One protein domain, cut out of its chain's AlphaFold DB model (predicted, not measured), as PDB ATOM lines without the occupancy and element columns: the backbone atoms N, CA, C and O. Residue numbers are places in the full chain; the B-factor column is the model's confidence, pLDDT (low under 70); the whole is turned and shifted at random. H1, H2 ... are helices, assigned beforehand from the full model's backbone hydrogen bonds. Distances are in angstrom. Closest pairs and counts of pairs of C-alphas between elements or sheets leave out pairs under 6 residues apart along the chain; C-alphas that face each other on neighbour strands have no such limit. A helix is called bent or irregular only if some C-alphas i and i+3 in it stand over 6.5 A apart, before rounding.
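What this domain is: This is residues 19 to 75 of the 84 residues of an uncharacterized protein of Labedaea rhizosphaerae (UniProt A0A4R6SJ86). The model is a long helical hairpin: one straight helix, H2, with the bent helix H1 folded back along part of it, and the far end of H2, residues 70 to 75, sticking out alone. The printed part has 57 residues with two named helices, H1 then H2, and no named strand, and its class is all helix. It is a loose rod spanning 48 by 16 by 10 A, with a radius of gyration of the C-alphas of 13.9 A.

How they stand to each other: Begin with H2, residues 46 to 75. H1, residues 19 to 43, was assigned as one helix by its hydrogen bonds but is bent: C-alphas 30 and 33 are 6.7 A apart. Its arms, H1a of residues 19 to 30 and H1b of residues 33 to 43, stand at a shallow tilt of 32 degrees, only just short of steep. Look at Ala 40 and Arg 49, the closest C-alphas of H1b and H2, 5.0 A apart; this helical hairpin touches through residues 46 to 56 alone of H2, opposite ways at a shallow tilt of 11 degrees. H1a touches residues 55 to 66 alone of H2, opposite ways at a shallow tilt of 30 degrees, closest at the C-alphas of Arg 25 and Ile 59, 5.8 A apart. In H1a, H1b and H2 every O i to N i+4 pair is within hydrogen-bond range.

Where its parts are: Find C-alpha 46 at (148.673, 182.391, 233.963); from there H2 runs 44.1 A to C-alpha 75 at (188.478, 173.825, 217.080). H1a starts at C-alpha 19, (180.701, 174.178, 232.823), and measures 16.6 A; H1b measures 15.3 A.

The domain as a whole: The C-alphas of Gly 43 and Tyr 75, the two farthest apart, are 48.2 A apart. The link from H1 to H2 is tight, the printed part has no cut, and no printed residue is under 70 in pLDDT.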
ATOM      1  N   ILE A  19     180.976 174.784 231.513       97.00
ATOM      2  CA  ILE A  19     180.701 174.178 232.823       97.00
ATOM      3  C   ILE A  19     179.508 174.881 233.477       97.00
ATOM      4  O   ILE A  19     178.552 174.208 233.863       97.00
ATOM      5  N   ASP A  20     179.514 176.213 233.510       97.19
ATOM      6  CA  ASP A  20     178.437 177.009 234.101       97.19
ATOM      7  C   ASP A  20     177.104 176.785 233.380       97.19
ATOM      8  O   ASP A  20     176.079 176.558 234.025       97.19
ATOM      9  N   ALA A  21     177.104 176.757 232.044       96.38
ATOM     10  CA  ALA A  21     175.906 176.456 231.262       96.38
ATOM     11  C   ALA A  21     175.348 175.060 231.581       96.38
ATOM     12  O   ALA A  21     174.143 174.901 231.783       96.38
ATOM     13  N   THR A  22     176.224 174.060 231.704       96.44
ATOM     14  CA  THR A  22     175.838 172.686 232.055       96.44
ATOM     15  C   THR A  22     175.267 172.603 233.474       96.44
ATOM     16  O   THR A  22     174.242 171.949 233.698       96.44
ATOM     17  N   ALA A  23     175.891 173.285 234.437       96.06
ATOM     18  CA  ALA A  23     175.431 173.332 235.820       96.06
ATOM     19  C   ALA A  23     174.073 174.039 235.935       96.06
ATOM     20  O   ALA A  23     173.134 173.487 236.516       96.06
ATOM     21  N   ASN A  24     173.934 175.213 235.314       95.38
ATOM     22  CA  ASN A  24     172.682 175.968 235.267       95.38
ATOM     23  C   ASN A  24     171.565 175.140 234.642       95.38
ATOM     24  O   ASN A  24     170.474 175.048 235.208       95.38
ATOM     25  N   ARG A  25     171.860 174.454 233.533       95.75
ATOM     26  CA  ARG A  25     170.916 173.549 232.886       95.75
ATOM     27  C   ARG A  25     170.415 172.479 233.852       95.75
ATOM     28  O   ARG A  25     169.204 172.282 233.981       95.75
ATOM     29  N   TRP A  26     171.323 171.795 234.549       95.81
ATOM     30  CA  TRP A  26     170.959 170.750 235.506       95.81
ATOM     31  C   TRP A  26     170.119 171.302 236.664       95.81
ATOM     32  O   TRP A  26     169.059 170.751 236.975       95.81
ATOM     33  N   HIS A  27     170.555 172.408 237.274       95.75
ATOM     34  CA  HIS A  27     169.869 173.020 238.409       95.75
ATOM     35  C   HIS A  27     168.465 173.500 238.044       95.75
ATOM     36  O   HIS A  27     167.511 173.158 238.741       95.75
ATOM     37  N   VAL A  28     168.315 174.237 236.945       95.12
ATOM     38  CA  VAL A  28     167.015 174.769 236.521       95.12
ATOM     39  C   VAL A  28     166.063 173.629 236.151       95.12
ATOM     40  O   VAL A  28     164.937 173.587 236.654       95.12
ATOM     41  N   THR A  29     166.536 172.646 235.377       96.25
ATOM     42  CA  THR A  29     165.724 171.492 234.953       96.25
ATOM     43  C   THR A  29     165.232 170.661 236.133       96.25
ATOM     44  O   THR A  29     164.079 170.239 236.151       96.25
ATOM     45  N   ARG A  30     166.089 170.408 237.131       95.94
ATOM     46  CA  ARG A  30     165.750 169.497 238.234       95.94
ATOM     47  C   ARG A  30     165.149 170.177 239.453       95.94
ATOM     48  O   ARG A  30     164.411 169.528 240.187       95.94
ATOM     49  N   ARG A  31     165.495 171.438 239.710       95.31
ATOM     50  CA  ARG A  31     165.165 172.109 240.978       95.31
ATOM     51  C   ARG A  31     164.209 173.283 240.827       95.31
ATOM     52  O   ARG A  31     163.591 173.641 241.819       95.31
ATOM     53  N   VAL A  32     164.082 173.875 239.638       94.31
ATOM     54  CA  VAL A  32     163.287 175.102 239.442       94.31
ATOM     55  C   VAL A  32     162.030 174.834 238.623       94.31
ATOM     56  O   VAL A  32     160.930 175.146 239.072       94.31
ATOM     57  N   ILE A  33     162.167 174.211 237.449       95.06
ATOM     58  CA  ILE A  33     161.030 173.961 236.552       95.06
ATOM     59  C   ILE A  33     159.943 173.090 237.205       95.06
ATOM     60  O   ILE A  33     158.775 173.470 237.098       95.06
ATOM     61  N   PRO A  34     160.254 171.968 237.891       95.62
ATOM     62  CA  PRO A  34     159.203 171.124 238.452       95.62
ATOM     63  C   PRO A  34     158.367 171.850 239.520       95.62
ATOM     64  O   PRO A  34     157.148 171.892 239.356       95.62
ATOM     65  N   PRO A  35     158.962 172.521 240.533       94.50
ATOM     66  CA  PRO A  35     158.181 173.310 241.487       94.50
ATOM     67  C   PRO A  35     157.367 174.435 240.840       94.50
ATOM     68  O   PRO A  35     156.221 174.644 241.228       94.50
ATOM     69  N   LEU A  36     157.914 175.138 239.837       93.69
ATOM     70  CA  LEU A  36     157.172 176.184 239.120       93.69
ATOM     71  C   LEU A  36     155.936 175.628 238.409       93.69
ATOM     72  O   LEU A  36     154.875 176.244 238.469       93.69
ATOM     73  N   LYS A  37     156.043 174.458 237.769       92.62
ATOM     74  CA  LYS A  37     154.893 173.798 237.135       92.62
ATOM     75  C   LYS A  37     153.841 173.396 238.168       92.62
ATOM     76  O   LYS A  37     152.680 173.754 237.998       92.62
ATOM     77  N   THR A  38     154.253 172.765 239.269       94.44
ATOM     78  CA  THR A  38     153.342 172.386 240.362       94.44
ATOM     79  C   THR A  38     152.597 173.595 240.928       94.44
ATOM     80  O   THR A  38     151.384 173.545 241.122       94.44
ATOM     81  N   LEU A  39     153.298 174.707 241.159       94.50
ATOM     82  CA  LEU A  39     152.677 175.940 241.643       94.50
ATOM     83  C   LEU A  39     151.716 176.551 240.608       94.50
ATOM     84  O   LEU A  39     150.662 177.059 240.986       94.50
ATOM     85  N   ALA A  40     152.044 176.490 239.312       92.50
ATOM     86  CA  ALA A  40     151.202 177.044 238.246       92.50
ATOM     87  C   ALA A  40     149.892 176.264 238.104       92.50
ATOM     88  O   ALA A  40     148.834 176.857 237.893       92.50
ATOM     89  N   GLU A  41     149.976 174.939 238.229       91.00
ATOM     90  CA  GLU A  41     148.833 174.028 238.204       91.00
ATOM     91  C   GLU A  41     147.931 174.232 239.426       91.00
ATOM     92  O   GLU A  41     146.714 174.309 239.279       91.00
ATOM     93  N   ALA A  42     148.515 174.394 240.619       93.38
ATOM     94  CA  ALA A  42     147.757 174.588 241.854       93.38
ATOM     95  C   ALA A  42     147.077 175.966 241.947       93.38
ATOM     96  O   ALA A  42     145.954 176.071 242.438       93.38
ATOM     97  N   GLY A  43     147.754 177.030 241.505       88.19
ATOM     98  CA  GLY A  43     147.277 178.410 241.664       88.19
ATOM     99  C   GLY A  43     146.400 178.930 240.524       88.19
ATOM    100  O   GLY A  43     145.863 180.028 240.636       88.19
ATOM    101  N   ASN A  44     146.292 178.188 239.415       86.00
ATOM    102  CA  ASN A  44     145.682 178.635 238.157       86.00
ATOM    103  C   ASN A  44     146.158 180.038 237.702       86.00
ATOM    104  O   ASN A  44     145.413 180.771 237.052       86.00
ATOM    105  N   ASP A  45     147.399 180.415 238.040       90.31
ATOM    106  CA  ASP A  45     147.994 181.712 237.711       90.31
ATOM    107  C   ASP A  45     148.647 181.655 236.314       90.31
ATOM    108  O   ASP A  45     149.671 180.980 236.128       90.31
ATOM    109  N   PRO A  46     148.108 182.374 235.309       91.25
ATOM    110  CA  PRO A  46     148.673 182.391 233.963       91.25
ATOM    111  C   PRO A  46     150.096 182.962 233.906       91.25
ATOM    112  O   PRO A  46     150.875 182.565 233.038       91.25
ATOM    113  N   ARG A  47     150.461 183.874 234.818       92.94
ATOM    114  CA  ARG A  47     151.811 184.457 234.876       92.94
ATOM    115  C   ARG A  47     152.822 183.416 235.322       92.94
ATOM    116  O   ARG A  47     153.896 183.321 234.732       92.94
ATOM    117  N   LEU A  48     152.462 182.602 236.313       91.94
ATOM    118  CA  LEU A  48     153.342 181.550 236.807       91.94
ATOM    119  C   LEU A  48     153.532 180.439 235.768       91.94
ATOM    120  O   LEU A  48     154.650 179.968 235.558       91.94
ATOM    121  N   ARG A  49     152.463 180.090 235.042       92.62
ATOM    122  CA  ARG A  49     152.546 179.187 233.885       92.62
ATOM    123  C   ARG A  49     153.499 179.733 232.826       92.62
ATOM    124  O   ARG A  49     154.371 179.007 232.354       92.62
ATOM    125  N   LYS A  50     153.393 181.030 232.517       94.94
ATOM    126  CA  LYS A  50     154.281 181.674 231.548       94.94
ATOM    127  C   LYS A  50     155.741 181.674 232.001       94.94
ATOM    128  O   LYS A  50     156.625 181.430 231.187       94.94
ATOM    129  N   ALA A  51     155.993 181.900 233.289       93.38
ATOM    130  CA  ALA A  51     157.335 181.819 233.857       93.38
ATOM    131  C   ALA A  51     157.922 180.399 233.739       93.38
ATOM    132  O   ALA A  51     159.086 180.246 233.373       93.38
ATOM    133  N   ALA A  52     157.117 179.357 233.975       94.06
ATOM    134  CA  ALA A  52     157.543 177.970 233.788       94.06
ATOM    135  C   ALA A  52     157.878 177.657 232.316       94.06
ATOM    136  O   ALA A  52     158.891 177.016 232.045       94.06
ATOM    137  N   GLU A  53     157.074 178.141 231.362       94.88
ATOM    138  CA  GLU A  53     157.363 178.028 229.923       94.88
ATOM    139  C   GLU A  53     158.668 178.736 229.539       94.88
ATOM    140  O   GLU A  53     159.480 178.184 228.802       94.88
ATOM    141  N   GLN A  54     158.895 179.948 230.054       95.69
ATOM    142  CA  GLN A  54     160.128 180.695 229.800       95.69
ATOM    143  C   GLN A  54     161.354 179.992 230.385       95.69
ATOM    144  O   GLN A  54     162.395 179.951 229.734       95.69
ATOM    145  N   ALA A  55     161.233 179.401 231.576       95.31
ATOM    146  CA  ALA A  55     162.307 178.612 232.168       95.31
ATOM    147  C   ALA A  55     162.649 177.386 231.305       95.31
ATOM    148  O   ALA A  55     163.826 177.084 231.134       95.31
ATOM    149  N   VAL A  56     161.649 176.715 230.719       96.00
ATOM    150  CA  VAL A  56     161.873 175.624 229.754       96.00
ATOM    151  C   VAL A  56     162.582 176.140 228.499       96.00
ATOM    152  O   VAL A  56     163.602 175.581 228.116       96.00
ATOM    153  N   ALA A  57     162.124 177.247 227.912       96.19
ATOM    154  CA  ALA A  57     162.764 177.821 226.726       96.19
ATOM    155  C   ALA A  57     164.224 178.251 226.982       96.19
ATOM    156  O   ALA A  57     165.079 178.118 226.109       96.19
ATOM    157  N   ALA A  58     164.534 178.737 228.187       95.00
ATOM    158  CA  ALA A  58     165.902 179.061 228.579       95.00
ATOM    159  C   ALA A  58     166.805 177.814 228.641       95.00
ATOM    160  O   ALA A  58     167.988 177.903 228.315       95.00
ATOM    161  N   ILE A  59     166.269 176.644 229.013       96.44
ATOM    162  CA  ILE A  59     167.016 175.376 228.970       96.44
ATOM    163  C   ILE A  59     167.390 175.000 227.535       96.44
ATOM    164  O   ILE A  59     168.542 174.639 227.300       96.44
ATOM    165  N   ASP A  60     166.475 175.148 226.578       94.44
ATOM    166  CA  ASP A  60     166.755 174.834 225.168       94.44
ATOM    167  C   ASP A  60     167.876 175.729 224.598       94.44
ATOM    168  O   ASP A  60     168.737 175.290 223.826       94.44
ATOM    169  N   GLN A  61     167.917 176.993 225.034       94.44
ATOM    170  CA  GLN A  61     169.005 177.915 224.700       94.44
ATOM    171  C   GLN A  61     170.336 177.487 225.332       94.44
ATOM    172  O   GLN A  61     171.370 177.540 224.663       94.44
ATOM    173  N   LEU A  62     170.326 177.024 226.588       94.88
ATOM    174  CA  LEU A  62     171.525 176.491 227.244       94.88
ATOM    175  C   LEU A  62     172.052 175.236 226.541       94.88
ATOM    176  O   LEU A  62     173.264 175.106 226.387       94.88
ATOM    177  N   ASP A  63     171.173 174.349 226.069       93.62
ATOM    178  CA  ASP A  63     171.575 173.170 225.293       93.62
ATOM    179  C   ASP A  63     172.284 173.564 223.993       93.62
ATOM    180  O   ASP A  63     173.386 173.091 223.705       93.62
ATOM    181  N   THR A  64     171.717 174.522 223.260       95.81
ATOM    182  CA  THR A  64     172.341 175.068 222.044       95.81
ATOM    183  C   THR A  64     173.704 175.707 222.337       95.81
ATOM    184  O   THR A  64     174.669 175.534 221.585       95.81
ATOM    185  N   MET A  65     173.810 176.433 223.452       95.94
ATOM    186  CA  MET A  65     175.041 177.089 223.886       95.94
ATOM    187  C   MET A  65     176.130 176.078 224.267       95.94
ATOM    188  O   MET A  65     177.278 176.250 223.864       95.94
ATOM    189  N   VAL A  66     175.794 175.004 224.989       96.38
ATOM    190  CA  VAL A  66     176.750 173.945 225.363       96.38
ATOM    191  C   VAL A  66     177.356 173.274 224.128       96.38
ATOM    192  O   VAL A  66     178.572 173.058 224.087       96.38
ATOM    193  N   GLU A  67     176.540 172.981 223.116       95.94
ATOM    194  CA  GLU A  67     176.999 172.365 221.865       95.94
ATOM    195  C   GLU A  67     177.850 173.328 221.023       95.94
ATOM    196  O   GLU A  67     178.892 172.943 220.481       95.94
ATOM    197  N   SER A  68     177.465 174.607 220.979       96.69
ATOM    198  CA  SER A  68     178.245 175.651 220.304       96.69
ATOM    199  C   SER A  68     179.614 175.840 220.965       96.69
ATOM    200  O   SER A  68     180.635 175.876 220.282       96.69
ATOM    201  N   LEU A  69     179.663 175.884 222.301       96.75
ATOM    202  CA  LEU A  69     180.912 175.991 223.059       96.75
ATOM    203  C   LEU A  69     181.802 174.765 222.865       96.75
ATOM    204  O   LEU A  69     183.008 174.933 222.710       96.75
ATOM    205  N   ARG A  70     181.232 173.549 222.824       95.31
ATOM    206  CA  ARG A  70     181.997 172.332 222.499       95.31
ATOM    207  C   ARG A  70     182.687 172.478 221.145       95.31
ATOM    208  O   ARG A  70     183.888 172.276 221.060       95.31
ATOM    209  N   THR A  71     181.948 172.909 220.127       95.31
ATOM    210  CA  THR A  71     182.478 173.087 218.766       95.31
ATOM    211  C   THR A  71     183.652 174.070 218.726       95.31
ATOM    212  O   THR A  71     184.674 173.792 218.103       95.31
ATOM    213  N   VAL A  72     183.541 175.211 219.416       95.31
ATOM    214  CA  VAL A  72     184.628 176.204 219.479       95.31
ATOM    215  C   VAL A  72     185.833 175.665 220.253       95.31
ATOM    216  O   VAL A  72     186.966 175.852 219.820       95.31
ATOM    217  N   ILE A  73     185.606 174.984 221.380       95.25
ATOM    218  CA  ILE A  73     186.676 174.364 222.173       95.25
ATOM    219  C   ILE A  73     187.423 173.319 221.340       95.25
ATOM    220  O   ILE A  73     188.648 173.369 221.294       95.25
ATOM    221  N   ASP A  74     186.707 172.431 220.648       93.31
ATOM    222  CA  ASP A  74     187.298 171.380 219.813       93.31
ATOM    223  C   ASP A  74     188.135 171.971 218.666       93.31
ATOM    224  O   ASP A  74     189.186 171.437 218.321       93.31
ATOM    225  N   TYR A  75     187.708 173.103 218.098       91.31
ATOM    226  CA  TYR A  75     188.478 173.825 217.080       91.31
ATOM    227  C   TYR A  75     189.759 174.461 217.647       91.31
ATOM    228  O   TYR A  75     190.810 174.429 217.008       91.31
TER     229      TYR A  75